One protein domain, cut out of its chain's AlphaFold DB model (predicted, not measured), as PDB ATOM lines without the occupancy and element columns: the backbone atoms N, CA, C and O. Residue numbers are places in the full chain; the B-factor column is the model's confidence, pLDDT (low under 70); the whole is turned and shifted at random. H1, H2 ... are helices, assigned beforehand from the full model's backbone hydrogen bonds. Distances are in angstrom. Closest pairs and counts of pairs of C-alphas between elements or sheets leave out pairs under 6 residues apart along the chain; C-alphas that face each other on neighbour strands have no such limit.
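AT A GLANCE: This is residues 2 to 90 of the 282 residues of the protein "Fungal_trans domain-containing protein" of Dendrothele bispora (strain CBS 962.96) (UniProt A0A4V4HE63). With little regular structure, the domain is one long helix, H2, with the shorter H1 folded back beside part of it as a helical hairpin, while the unnamed residues 51 to 90 run back from the end of H2 and past its start. The printed part has 89 residues, two named helices in the order H1, H2, and no named strand; its class is all helix, with 35 residues in named elements. It is loose, with a radius of gyration of the C-alphas of 15.3 A, and elongated, spanning 47 by 28 by 20 A.

IN THESE COORDINATES: Find C-alpha 27 at (9.855, 39.581, 33.790); from there H2, residues 27 to 50, runs 34.2 A to C-alpha 50 at (-15.090, 60.757, 43.731). H1, residues 2 to 12, begins at (-6.470, 51.100, 49.091).

HOW THE PARTS SIT: Look at residues 36 to 43 of H2, which alone touch H1; the closest C-alphas, of Thr 3 and Asp 43, are 6.1 A apart. The helices run opposite ways at a steep tilt of 40 degrees. In both, every O i to N i+4 pair is within hydrogen-bond range.

THE WHOLE: The C-alphas farthest apart, of Gly 51 and Asp 78, are 48.9 A apart. The link from H1 to H2, 14 residues, is long. The printed part has no cut; pLDDT is under 70 at residues 21 to 23.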
ATOM      1  N   LEU A   2      -7.348  52.211  49.506       89.25
ATOM      2  CA  LEU A   2      -6.470  51.100  49.091       89.25
ATOM      3  C   LEU A   2      -5.503  51.456  47.946       89.25
ATOM      4  O   LEU A   2      -4.316  51.183  48.062       89.25
ATOM      5  N   THR A   3      -5.969  52.145  46.897       90.75
ATOM      6  CA  THR A   3      -5.105  52.558  45.771       90.75
ATOM      7  C   THR A   3      -3.938  53.442  46.216       90.75
ATOM      8  O   THR A   3      -2.804  53.213  45.815       90.75
ATOM      9  N   GLY A   4      -4.189  54.403  47.112       91.56
ATOM     10  CA  GLY A   4      -3.138  55.270  47.648       91.56
ATOM     11  C   GLY A   4      -2.114  54.521  48.508       91.56
ATOM     12  O   GLY A   4      -0.936  54.853  48.467       91.56
ATOM     13  N   ILE A   5      -2.539  53.488  49.246       94.25
ATOM     14  CA  ILE A   5      -1.622  52.607  49.992       94.25
ATOM     15  C   ILE A   5      -0.746  51.818  49.013       94.25
ATOM     16  O   ILE A   5       0.472  51.811  49.156       94.25
ATOM     17  N   ALA A   6      -1.346  51.211  47.985       95.25
ATOM     18  CA  ALA A   6      -0.613  50.447  46.978       95.25
ATOM     19  C   ALA A   6       0.417  51.307  46.223       95.25
ATOM     20  O   ALA A   6       1.541  50.866  46.000       95.25
ATOM     21  N   ILE A   7       0.067  52.555  45.900       95.38
ATOM     22  CA  ILE A   7       0.985  53.524  45.290       95.38
ATOM     23  C   ILE A   7       2.187  53.800  46.192       95.38
ATOM     24  O   ILE A   7       3.314  53.760  45.711       95.38
ATOM     25  N   ARG A   8       1.975  54.037  47.492       94.81
ATOM     26  CA  ARG A   8       3.075  54.293  48.436       94.81
ATOM     27  C   ARG A   8       4.001  53.090  48.571       94.81
ATOM     28  O   ARG A   8       5.209  53.253  48.502       94.81
ATOM     29  N   ILE A   9       3.440  51.885  48.647       95.38
ATOM     30  CA  ILE A   9       4.213  50.636  48.663       95.38
ATOM     31  C   ILE A   9       5.053  50.486  47.381       95.38
ATOM     32  O   ILE A   9       6.204  50.055  47.422       95.38
ATOM     33  N   ALA A  10       4.494  50.844  46.224       94.50
ATOM     34  CA  ALA A  10       5.229  50.834  44.964       94.50
ATOM     35  C   ALA A  10       6.322  51.926  44.938       94.50
ATOM     36  O   ALA A  10       7.431  51.704  44.448       94.50
ATOM     37  N   GLN A  11       6.050  53.093  45.525       94.00
ATOM     38  CA  GLN A  11       7.031  54.167  45.667       94.00
ATOM     39  C   GLN A  11       8.197  53.781  46.582       94.00
ATOM     40  O   GLN A  11       9.344  54.015  46.212       94.00
ATOM     41  N   GLU A  12       7.921  53.134  47.715       94.56
ATOM     42  CA  GLU A  12       8.926  52.601  48.646       94.56
ATOM     43  C   GLU A  12       9.843  51.571  47.977       94.56
ATOM     44  O   GLU A  12      11.040  51.542  48.244       94.56
ATOM     45  N   ARG A  13       9.307  50.778  47.040       92.19
ATOM     46  CA  ARG A  13      10.100  49.864  46.200       92.19
ATOM     47  C   ARG A  13      10.867  50.551  45.067       92.19
ATOM     48  O   ARG A  13      11.612  49.889  44.355       92.19
ATOM     49  N   GLY A  14      10.668  51.849  44.848       92.31
ATOM     50  CA  GLY A  14      11.339  52.595  43.784       92.31
ATOM     51  C   GLY A  14      10.812  52.329  42.371       92.31
ATOM     52  O   GLY A  14      11.347  52.898  41.426       92.31
ATOM     53  N   VAL A  15       9.737  51.546  42.198       92.62
ATOM     54  CA  VAL A  15       9.279  51.124  40.855       92.62
ATOM     55  C   VAL A  15       8.691  52.262  40.023       92.62
ATOM     56  O   VAL A  15       8.522  52.107  38.828       92.62
ATOM     57  N   HIS A  16       8.400  53.405  40.642       92.94
ATOM     58  CA  HIS A  16       7.950  54.638  39.989       92.94
ATOM     59  C   HIS A  16       9.056  55.362  39.208       92.94
ATOM     60  O   HIS A  16       8.757  56.295  38.463       92.94
ATOM     61  N   ARG A  17      10.322  54.978  39.413       90.94
ATOM     62  CA  ARG A  17      11.475  55.646  38.812       90.94
ATOM     63  C   ARG A  17      12.001  54.875  37.618       90.94
ATOM     64  O   ARG A  17      12.027  53.644  37.641       90.94
ATOM     65  N   ARG A  18      12.502  55.588  36.611       86.12
ATOM     66  CA  ARG A  18      13.318  54.983  35.561       86.12
ATOM     67  C   ARG A  18      14.631  54.471  36.175       86.12
ATOM     68  O   ARG A  18      15.348  55.242  36.813       86.12
ATOM     69  N   PRO A  19      14.971  53.185  36.001       80.25
ATOM     70  CA  PRO A  19      16.253  52.660  36.462       80.25
ATOM     71  C   PRO A  19      17.422  53.307  35.715       80.25
ATOM     72  O   PRO A  19      17.307  53.589  34.524       80.25
ATOM     73  N   ILE A  20      18.529  53.531  36.430       73.31
ATOM     74  CA  ILE A  20      19.738  54.203  35.920       73.31
ATOM     75  C   ILE A  20      20.371  53.399  34.779       73.31
ATOM     76  O   ILE A  20      20.789  53.981  33.780       73.31
ATOM     77  N   ASP A  21      20.353  52.069  34.893       68.81
ATOM     78  CA  ASP A  21      20.820  51.181  33.840       68.81
ATOM     79  C   ASP A  21      19.632  50.743  32.967       68.81
ATOM     80  O   ASP A  21      18.698  50.053  33.412       68.81
ATOM     81  N   ASP A  22      19.668  51.139  31.692       62.41
ATOM     82  CA  ASP A  22      18.717  50.728  30.646       62.41
ATOM     83  C   ASP A  22      18.995  49.278  30.197       62.41
ATOM     84  O   ASP A  22      19.181  48.968  29.023       62.41
ATOM     85  N   LEU A  23      19.110  48.382  31.183       69.69
ATOM     86  CA  LEU A  23      19.291  46.945  31.004       69.69
ATOM     87  C   LEU A  23      18.112  46.349  30.232       69.69
ATOM     88  O   LEU A  23      16.986  46.853  30.301       69.69
ATOM     89  N   LYS A  24      18.380  45.220  29.562       82.75
ATOM     90  CA  LYS A  24      17.355  44.385  28.926       82.75
ATOM     91  C   LYS A  24      16.157  44.190  29.879       82.75
ATOM     92  O   LYS A  24      16.374  43.978  31.078       82.75
ATOM     93  N   PRO A  25      14.909  44.268  29.378       89.31
ATOM     94  CA  PRO A  25      13.728  44.010  30.192       89.31
ATOM     95  C   PRO A  25      13.813  42.645  30.883       89.31
ATOM     96  O   PRO A  25      14.307  41.677  30.311       89.31
ATOM     97  N   THR A  26      13.317  42.576  32.116       91.88
ATOM     98  CA  THR A  26      13.139  41.322  32.853       91.88
ATOM     99  C   THR A  26      11.672  41.160  33.214       91.88
ATOM    100  O   THR A  26      10.946  42.152  33.327       91.88
ATOM    101  N   VAL A  27      11.245  39.913  33.435       93.81
ATOM    102  CA  VAL A  27       9.855  39.581  33.790       93.81
ATOM    103  C   VAL A  27       9.413  40.370  35.019       93.81
ATOM    104  O   VAL A  27       8.419  41.088  34.976       93.81
ATOM    105  N   GLU A  28      10.203  40.329  36.093       93.50
ATOM    106  CA  GLU A  28       9.895  41.051  37.329       93.50
ATOM    107  C   GLU A  28       9.788  42.571  37.115       93.50
ATOM    108  O   GLU A  28       8.830  43.198  37.572       93.50
ATOM    109  N   ARG A  29      10.740  43.177  36.394       91.25
ATOM    110  CA  ARG A  29      10.756  44.628  36.154       91.25
ATOM    111  C   ARG A  29       9.556  45.067  35.320       91.25
ATOM    112  O   ARG A  29       8.941  46.090  35.627       91.25
ATOM    113  N   GLU A  30       9.214  44.306  34.285       94.19
ATOM    114  CA  GLU A  30       8.062  44.606  33.438       94.19
ATOM    115  C   GLU A  30       6.744  44.431  34.204       94.19
ATOM    116  O   GLU A  30       5.869  45.291  34.104       94.19
ATOM    117  N   LEU A  31       6.616  43.398  35.045       95.56
ATOM    118  CA  LEU A  31       5.437  43.203  35.895       95.56
ATOM    119  C   LEU A  31       5.250  44.349  36.897       95.56
ATOM    120  O   LEU A  31       4.141  44.873  37.020       95.56
ATOM    121  N   TRP A  32       6.316  44.799  37.566       94.75
ATOM    122  CA  TRP A  32       6.248  45.957  38.464       94.75
ATOM    123  C   TRP A  32       5.865  47.242  37.734       94.75
ATOM    124  O   TRP A  32       5.036  48.010  38.231       94.75
ATOM    125  N   LYS A  33       6.427  47.465  36.543       94.12
ATOM    126  CA  LYS A  33       6.094  48.621  35.707       94.12
ATOM    127  C   LYS A  33       4.626  48.593  35.275       94.12
ATOM    128  O   LYS A  33       3.929  49.595  35.430       94.12
ATOM    129  N   ARG A  34       4.127  47.443  34.805       95.69
ATOM    130  CA  ARG A  34       2.708  47.235  34.466       95.69
ATOM    131  C   ARG A  34       1.802  47.484  35.669       95.69
ATOM    132  O   ARG A  34       0.829  48.228  35.554       95.69
ATOM    133  N   ALA A  35       2.146  46.935  36.834       96.19
ATOM    134  CA  ALA A  35       1.395  47.152  38.066       96.19
ATOM    135  C   ALA A  35       1.342  48.639  38.451       96.19
ATOM    136  O   ALA A  35       0.269  49.152  38.769       96.19
ATOM    137  N   PHE A  36       2.466  49.358  38.375       95.81
ATOM    138  CA  PHE A  36       2.504  50.782  38.698       95.81
ATOM    139  C   PHE A  36       1.659  51.624  37.733       95.81
ATOM    140  O   PHE A  36       0.846  52.431  38.184       95.81
ATOM    141  N   TRP A  37       1.780  51.408  36.420       95.69
ATOM    142  CA  TRP A  37       0.944  52.102  35.434       95.69
ATOM    143  C   TRP A  37      -0.550  51.853  35.669       95.69
ATOM    144  O   TRP A  37      -1.350  52.791  35.615       95.69
ATOM    145  N   MET A  38      -0.932  50.623  36.024       95.25
ATOM    146  CA  MET A  38      -2.313  50.316  36.397       95.25
ATOM    147  C   MET A  38      -2.759  51.035  37.668       95.25
ATOM    148  O   MET A  38      -3.882  51.541  37.717       95.25
ATOM    149  N   LEU A  39      -1.895  51.150  38.678       95.81
ATOM    150  CA  LEU A  39      -2.192  51.940  39.874       95.81
ATOM    151  C   LEU A  39      -2.426  53.419  39.536       95.81
ATOM    152  O   LEU A  39      -3.385  53.996  40.045       95.81
ATOM    153  N   VAL A  40      -1.621  54.012  38.646       94.69
ATOM    154  CA  VAL A  40      -1.794  55.405  38.182       94.69
ATOM    155  C   VAL A  40      -3.137  55.596  37.474       94.69
ATOM    156  O   VAL A  40      -3.847  56.574  37.734       94.69
ATOM    157  N   VAL A  41      -3.513  54.657  36.605       94.56
ATOM    158  CA  VAL A  41      -4.802  54.662  35.896       94.56
ATOM    159  C   VAL A  41      -5.968  54.558  36.881       94.56
ATOM    160  O   VAL A  41      -6.892  55.375  36.833       94.56
ATOM    161  N   ILE A  42      -5.921  53.591  37.804       93.81
ATOM    162  CA  ILE A  42      -6.972  53.374  38.806       93.81
ATOM    163  C   ILE A  42      -7.105  54.603  39.708       93.81
ATOM    164  O   ILE A  42      -8.220  55.066  39.939       93.81
ATOM    165  N   ASP A  43      -5.996  55.156  40.198       94.69
ATOM    166  CA  ASP A  43      -6.009  56.342  41.056       94.69
ATOM    167  C   ASP A  43      -6.599  57.547  40.320       94.69
ATOM    168  O   ASP A  43      -7.531  58.177  40.814       94.69
ATOM    169  N   THR A  44      -6.168  57.793  39.080       93.62
ATOM    170  CA  THR A  44      -6.700  58.882  38.247       93.62
ATOM    171  C   THR A  44      -8.206  58.734  38.005       93.62
ATOM    172  O   THR A  44      -8.957  59.704  38.165       93.62
ATOM    173  N   ARG A  45      -8.672  57.519  37.689       90.44
ATOM    174  CA  ARG A  45     -10.096  57.212  37.494       90.44
ATOM    175  C   ARG A  45     -10.911  57.432  38.765       90.44
ATOM    176  O   ARG A  45     -11.953  58.084  38.726       90.44
ATOM    177  N   MET A  46     -10.449  56.897  39.892       90.12
ATOM    178  CA  MET A  46     -11.166  56.983  41.166       90.12
ATOM    179  C   MET A  46     -11.191  58.419  41.690       90.12
ATOM    180  O   MET A  46     -12.233  58.890  42.148       90.12
ATOM    181  N   SER A  47     -10.086  59.151  41.563       91.19
ATOM    182  CA  SER A  47     -10.030  60.580  41.860       91.19
ATOM    183  C   SER A  47     -10.991  61.385  40.994       91.19
ATOM    184  O   SER A  47     -11.647  62.286  41.515       91.19
ATOM    185  N   TRP A  48     -11.155  61.022  39.714       89.44
ATOM    186  CA  TRP A  48     -12.154  61.657  38.852       89.44
ATOM    187  C   TRP A  48     -13.566  61.428  39.375       89.44
ATOM    188  O   TRP A  48     -14.353  62.363  39.499       89.44
ATOM    189  N   HIS A  49     -13.887  60.170  39.672       85.50
ATOM    190  CA  HIS A  49     -15.241  59.765  40.020       85.50
ATOM    191  C   HIS A  49     -15.684  60.317  41.379       85.50
ATOM    192  O   HIS A  49     -16.817  60.764  41.527       85.50
ATOM    193  N   PHE A  50     -14.782  60.329  42.364       87.44
ATOM    194  CA  PHE A  50     -15.090  60.757  43.731       87.44
ATOM    195  C   PHE A  50     -14.666  62.196  44.052       87.44
ATOM    196  O   PHE A  50     -14.863  62.639  45.182       87.44
ATOM    197  N   GLY A  51     -14.045  62.914  43.110       85.31
ATOM    198  CA  GLY A  51     -13.551  64.279  43.323       85.31
ATOM    199  C   GLY A  51     -12.427  64.383  44.363       85.31
ATOM    200  O   GLY A  51     -12.244  65.432  44.976       85.31
ATOM    201  N   ARG A  52     -11.697  63.290  44.607       85.38
ATOM    202  CA  ARG A  52     -10.624  63.230  45.612       85.38
ATOM    203  C   ARG A  52      -9.275  63.582  44.979       85.38
ATOM    204  O   ARG A  52      -9.058  63.225  43.822       85.38
ATOM    205  N   PRO A  53      -8.337  64.198  45.720       87.19
ATOM    206  CA  PRO A  53      -6.960  64.336  45.254       87.19
ATOM    207  C   PRO A  53      -6.359  62.977  44.887       87.19
ATOM    208  O   PRO A  53      -6.666  61.969  45.528       87.19
ATOM    209  N   ARG A  54      -5.516  62.961  43.854       90.31
ATOM    210  CA  ARG A  54      -4.734  61.783  43.468       90.31
ATOM    211  C   ARG A  54      -3.618  61.521  44.476       90.31
ATOM    212  O   ARG A  54      -3.108  62.457  45.093       90.31
ATOM    213  N   ALA A  55      -3.243  60.258  44.620       90.62
ATOM    214  CA  ALA A  55      -2.057  59.842  45.355       90.62
ATOM    215  C   ALA A  55      -0.763  60.092  44.562       90.62
ATOM    216  O   ALA A  55       0.291  60.198  45.185       90.62
ATOM    217  N   THR A  56      -0.841  60.225  43.229       87.44
ATOM    218  CA  THR A  56       0.283  60.647  42.376       87.44
ATOM    219  C   THR A  56      -0.035  61.859  41.495       87.44
ATOM    220  O   THR A  56      -1.168  62.141  41.095       87.44
ATOM    221  N   SER A  57       1.022  62.581  41.153       83.75
ATOM    222  CA  SER A  57       1.120  63.583  40.103       83.75
ATOM    223  C   SER A  57       2.015  63.058  38.979       83.75
ATOM    224  O   SER A  57       2.851  62.187  39.192       83.75
ATOM    225  N   THR A  58       1.911  63.646  37.789       79.44
ATOM    226  CA  THR A  58       2.808  63.365  36.649       79.44
ATOM    227  C   THR A  58       4.267  63.763  36.913       79.44
ATOM    228  O   THR A  58       5.125  63.525  36.081       79.44
ATOM    229  N   GLN A  59       4.545  64.418  38.044       85.69
ATOM    230  CA  GLN A  59       5.891  64.782  38.501       85.69
ATOM    231  C   GLN A  59       6.474  63.761  39.493       85.69
ATOM    232  O   GLN A  59       7.638  63.880  39.858       85.69
ATOM    233  N   ASP A  60       5.676  62.787  39.938       89.06
ATOM    234  CA  ASP A  60       6.061  61.846  40.997       89.06
ATOM    235  C   ASP A  60       6.589  60.514  40.437       89.06
ATOM    236  O   ASP A  60       6.867  59.596  41.208       89.06
ATOM    237  N   PHE A  61       6.677  60.376  39.112       91.88
ATOM    238  CA  PHE A  61       7.175  59.191  38.415       91.88
ATOM    239  C   PHE A  61       7.716  59.565  37.028       91.88
ATOM    240  O   PHE A  61       7.247  60.525  36.419       91.88
ATOM    241  N   ASP A  62       8.682  58.797  36.526       91.38
ATOM    242  CA  ASP A  62       9.327  58.985  35.212       91.38
ATOM    243  C   ASP A  62       9.561  57.647  34.475       91.38
ATOM    244  O   ASP A  62      10.433  57.521  33.613       91.38
ATOM    245  N   LEU A  63       8.757  56.635  34.814       89.06
ATOM    246  CA  LEU A  63       8.737  55.322  34.173       89.06
ATOM    247  C   LEU A  63       8.590  55.396  32.649       89.06
ATOM    248  O   LEU A  63       7.806  56.177  32.109       89.06
ATOM    249  N   SER A  64       9.274  54.486  31.956       91.19
ATOM    250  CA  SER A  64       9.077  54.283  30.524       91.19
ATOM    251  C   SER A  64       7.709  53.650  30.212       91.19
ATOM    252  O   SER A  64       7.075  53.054  31.096       91.19
ATOM    253  N   PRO A  65       7.242  53.738  28.954       93.31
ATOM    254  CA  PRO A  65       6.102  52.957  28.480       93.31
ATOM    255  C   PRO A  65       6.292  51.444  28.673       93.31
ATOM    256  O   PRO A  65       7.408  50.946  28.880       93.31
ATOM    257  N   LEU A  66       5.191  50.696  28.605       95.19
ATOM    258  CA  LEU A  66       5.219  49.234  28.656       95.19
ATOM    259  C   LEU A  66       5.926  48.678  27.423       95.19
ATOM    260  O   LEU A  66       5.811  49.247  26.333       95.19
ATOM    261  N   VAL A  67       6.641  47.566  27.595       95.50
ATOM    262  CA  VAL A  67       7.222  46.862  26.446       95.50
ATOM    263  C   VAL A  67       6.072  46.258  25.646       95.50
ATOM    264  O   VAL A  67       5.286  45.479  26.187       95.50
ATOM    265  N   GLU A  68       5.965  46.621  24.366       96.19
ATOM    266  CA  GLU A  68       4.939  46.102  23.449       96.19
ATOM    267  C   GLU A  68       5.277  44.683  22.985       96.19
ATOM    268  O   GLU A  68       5.545  44.433  21.813       96.19
ATOM    269  N   CYS A  69       5.304  43.767  23.946       96.94
ATOM    270  CA  CYS A  69       5.576  42.355  23.767       96.94
ATOM    271  C   CYS A  69       4.631  41.554  24.663       96.94
ATOM    272  O   CYS A  69       4.539  41.816  25.871       96.94
ATOM    273  N   ASP A  70       3.918  40.608  24.056       96.75
ATOM    274  CA  ASP A  70       2.981  39.749  24.773       96.75
ATOM    275  C   ASP A  70       3.737  38.761  25.675       96.75
ATOM    276  O   ASP A  70       4.854  38.344  25.368       96.75
ATOM    277  N   ASP A  71       3.119  38.378  26.791       96.62
ATOM    278  CA  ASP A  71       3.773  37.634  27.878       96.62
ATOM    279  C   ASP A  71       4.321  36.271  27.424       96.62
ATOM    280  O   ASP A  71       5.329  35.798  27.942       96.62
ATOM    281  N   GLU A  72       3.710  35.670  26.398       95.56
ATOM    282  CA  GLU A  72       4.160  34.414  25.782       95.56
ATOM    283  C   GLU A  72       5.531  34.516  25.080       95.56
ATOM    284  O   GLU A  72       6.135  33.489  24.782       95.56
ATOM    285  N   TYR A  73       6.042  35.729  24.836       95.75
ATOM    286  CA  TYR A  73       7.340  35.981  24.193       95.75
ATOM    287  C   TYR A  73       8.382  36.590  25.141       95.75
ATOM    288  O   TYR A  73       9.427  37.084  24.711       95.75
ATOM    289  N   TRP A  74       8.112  36.607  26.446       95.50
ATOM    290  CA  TRP A  74       9.050  37.145  27.431       95.50
ATOM    291  C   TRP A  74      10.206  36.198  27.718       95.50
ATOM    292  O   TRP A  74      11.347  36.638  27.838       95.50
ATOM    293  N   GLU A  75       9.907  34.908  27.811       93.62
ATOM    294  CA  GLU A  75      10.864  33.861  28.143       93.62
ATOM    295  C   GLU A  75      10.955  32.906  26.957       93.62
ATOM    296  O   GLU A  75      10.008  32.191  26.637       93.62
ATOM    297  N   THR A  76      12.094  32.928  26.272       89.88
ATOM    298  CA  THR A  76      12.351  32.062  25.119       89.88
ATOM    299  C   THR A  76      13.667  31.313  25.316       89.88
ATOM    300  O   THR A  76      14.519  31.750  26.088       89.88
ATOM    301  N   GLU A  77      13.842  30.183  24.624       90.38
ATOM    302  CA  GLU A  77      15.085  29.393  24.687       90.38
ATOM    303  C   GLU A  77      16.319  30.188  24.230       90.38
ATOM    304  O   GLU A  77      17.436  29.894  24.647       90.38
ATOM    305  N   ASP A  78      16.112  31.201  23.386       89.81
ATOM    306  CA  ASP A  78      17.133  32.121  22.895       89.81
ATOM    307  C   ASP A  78      17.010  33.471  23.630       89.81
ATOM    308  O   ASP A  78      16.130  34.267  23.294       89.81
ATOM    309  N   PRO A  79      17.888  33.789  24.602       86.12
ATOM    310  CA  PRO A  79      17.806  35.029  25.377       86.12
ATOM    311  C   PRO A  79      17.835  36.317  24.542       86.12
ATOM    312  O   PRO A  79      17.447  37.375  25.043       86.12
ATOM    313  N   GLU A  80      18.295  36.264  23.287       87.38
ATOM    314  CA  GLU A  80      18.252  37.415  22.385       87.38
ATOM    315  C   GLU A  80      16.854  37.673  21.817       87.38
ATOM    316  O   GLU A  80      16.566  38.808  21.454       87.38
ATOM    317  N   LYS A  81      15.968  36.672  21.788       90.62
ATOM    318  CA  LYS A  81      14.573  36.799  21.326       90.62
ATOM    319  C   LYS A  81      13.580  37.093  22.448       90.62
ATOM    320  O   LYS A  81      12.436  37.444  22.170       90.62
ATOM    321  N   SER A  82      14.012  36.991  23.701       93.19
ATOM    322  CA  SER A  82      13.208  37.357  24.864       93.19
ATOM    323  C   SER A  82      12.765  38.822  24.802       93.19
ATOM    324  O   SER A  82      13.546  39.707  24.447       93.19
ATOM    325  N   PHE A  83      11.506  39.084  25.166       95.19
ATOM    326  CA  PHE A  83      10.868  40.406  25.087       95.19
ATOM    327  C   PHE A  83      10.766  40.985  23.667       95.19
ATOM    328  O   PHE A  83      10.633  42.200  23.506       95.19
ATOM    329  N   GLN A  84      10.735  40.137  22.634       95.06
ATOM    330  CA  GLN A  84      10.499  40.570  21.256       95.06
ATOM    331  C   GLN A  84       9.165  40.061  20.719       95.06
ATOM    332  O   GLN A  84       8.916  38.860  20.659       95.06
ATOM    333  N   GLN A  85       8.322  40.989  20.270       96.31
ATOM    334  CA  GLN A  85       7.077  40.636  19.608       96.31
ATOM    335  C   GLN A  85       7.358  40.092  18.195       96.31
ATOM    336  O   GLN A  85       8.122  40.717  17.449       96.31
ATOM    337  N   PRO A  86       6.730  38.978  17.773       95.69
ATOM    338  CA  PRO A  86       6.912  38.442  16.430       95.69
ATOM    339  C   PRO A  86       6.529  39.436  15.326       95.69
ATOM    340  O   PRO A  86       5.525  40.150  15.409       95.69
ATOM    341  N   ALA A  87       7.298  39.430  14.235       94.50
ATOM    342  CA  ALA A  87       7.017  40.266  13.075       94.50
ATOM    343  C   ALA A  87       5.617  39.975  12.502       94.50
ATOM    344  O   ALA A  87       5.218  38.824  12.338       94.50
ATOM    345  N   GLY A  88       4.867  41.032  12.188       93.44
ATOM    346  CA  GLY A  88       3.506  40.920  11.652       93.44
ATOM    347  C   GLY A  88       2.422  40.604  12.688       93.44
ATOM    348  O   GLY A  88       1.248  40.593  12.322       93.44
ATOM    349  N   LYS A  89       2.769  40.407  13.970       95.38
ATOM    350  CA  LYS A  89       1.806  40.214  15.062       95.38
ATOM    351  C   LYS A  89       1.791  41.437  15.989       95.38
ATOM    352  O   LYS A  89       2.686  41.581  16.815       95.38
ATOM    353  N   PRO A  90       0.786  42.325  15.903       96.31
ATOM    354  CA  PRO A  90       0.658  43.429  16.851       96.31
ATOM    355  C   PRO A  90       0.522  42.929  18.295       96.31
ATOM    356  O   PRO A  90      -0.095  41.888  18.517       96.31
TER     357      PRO A  90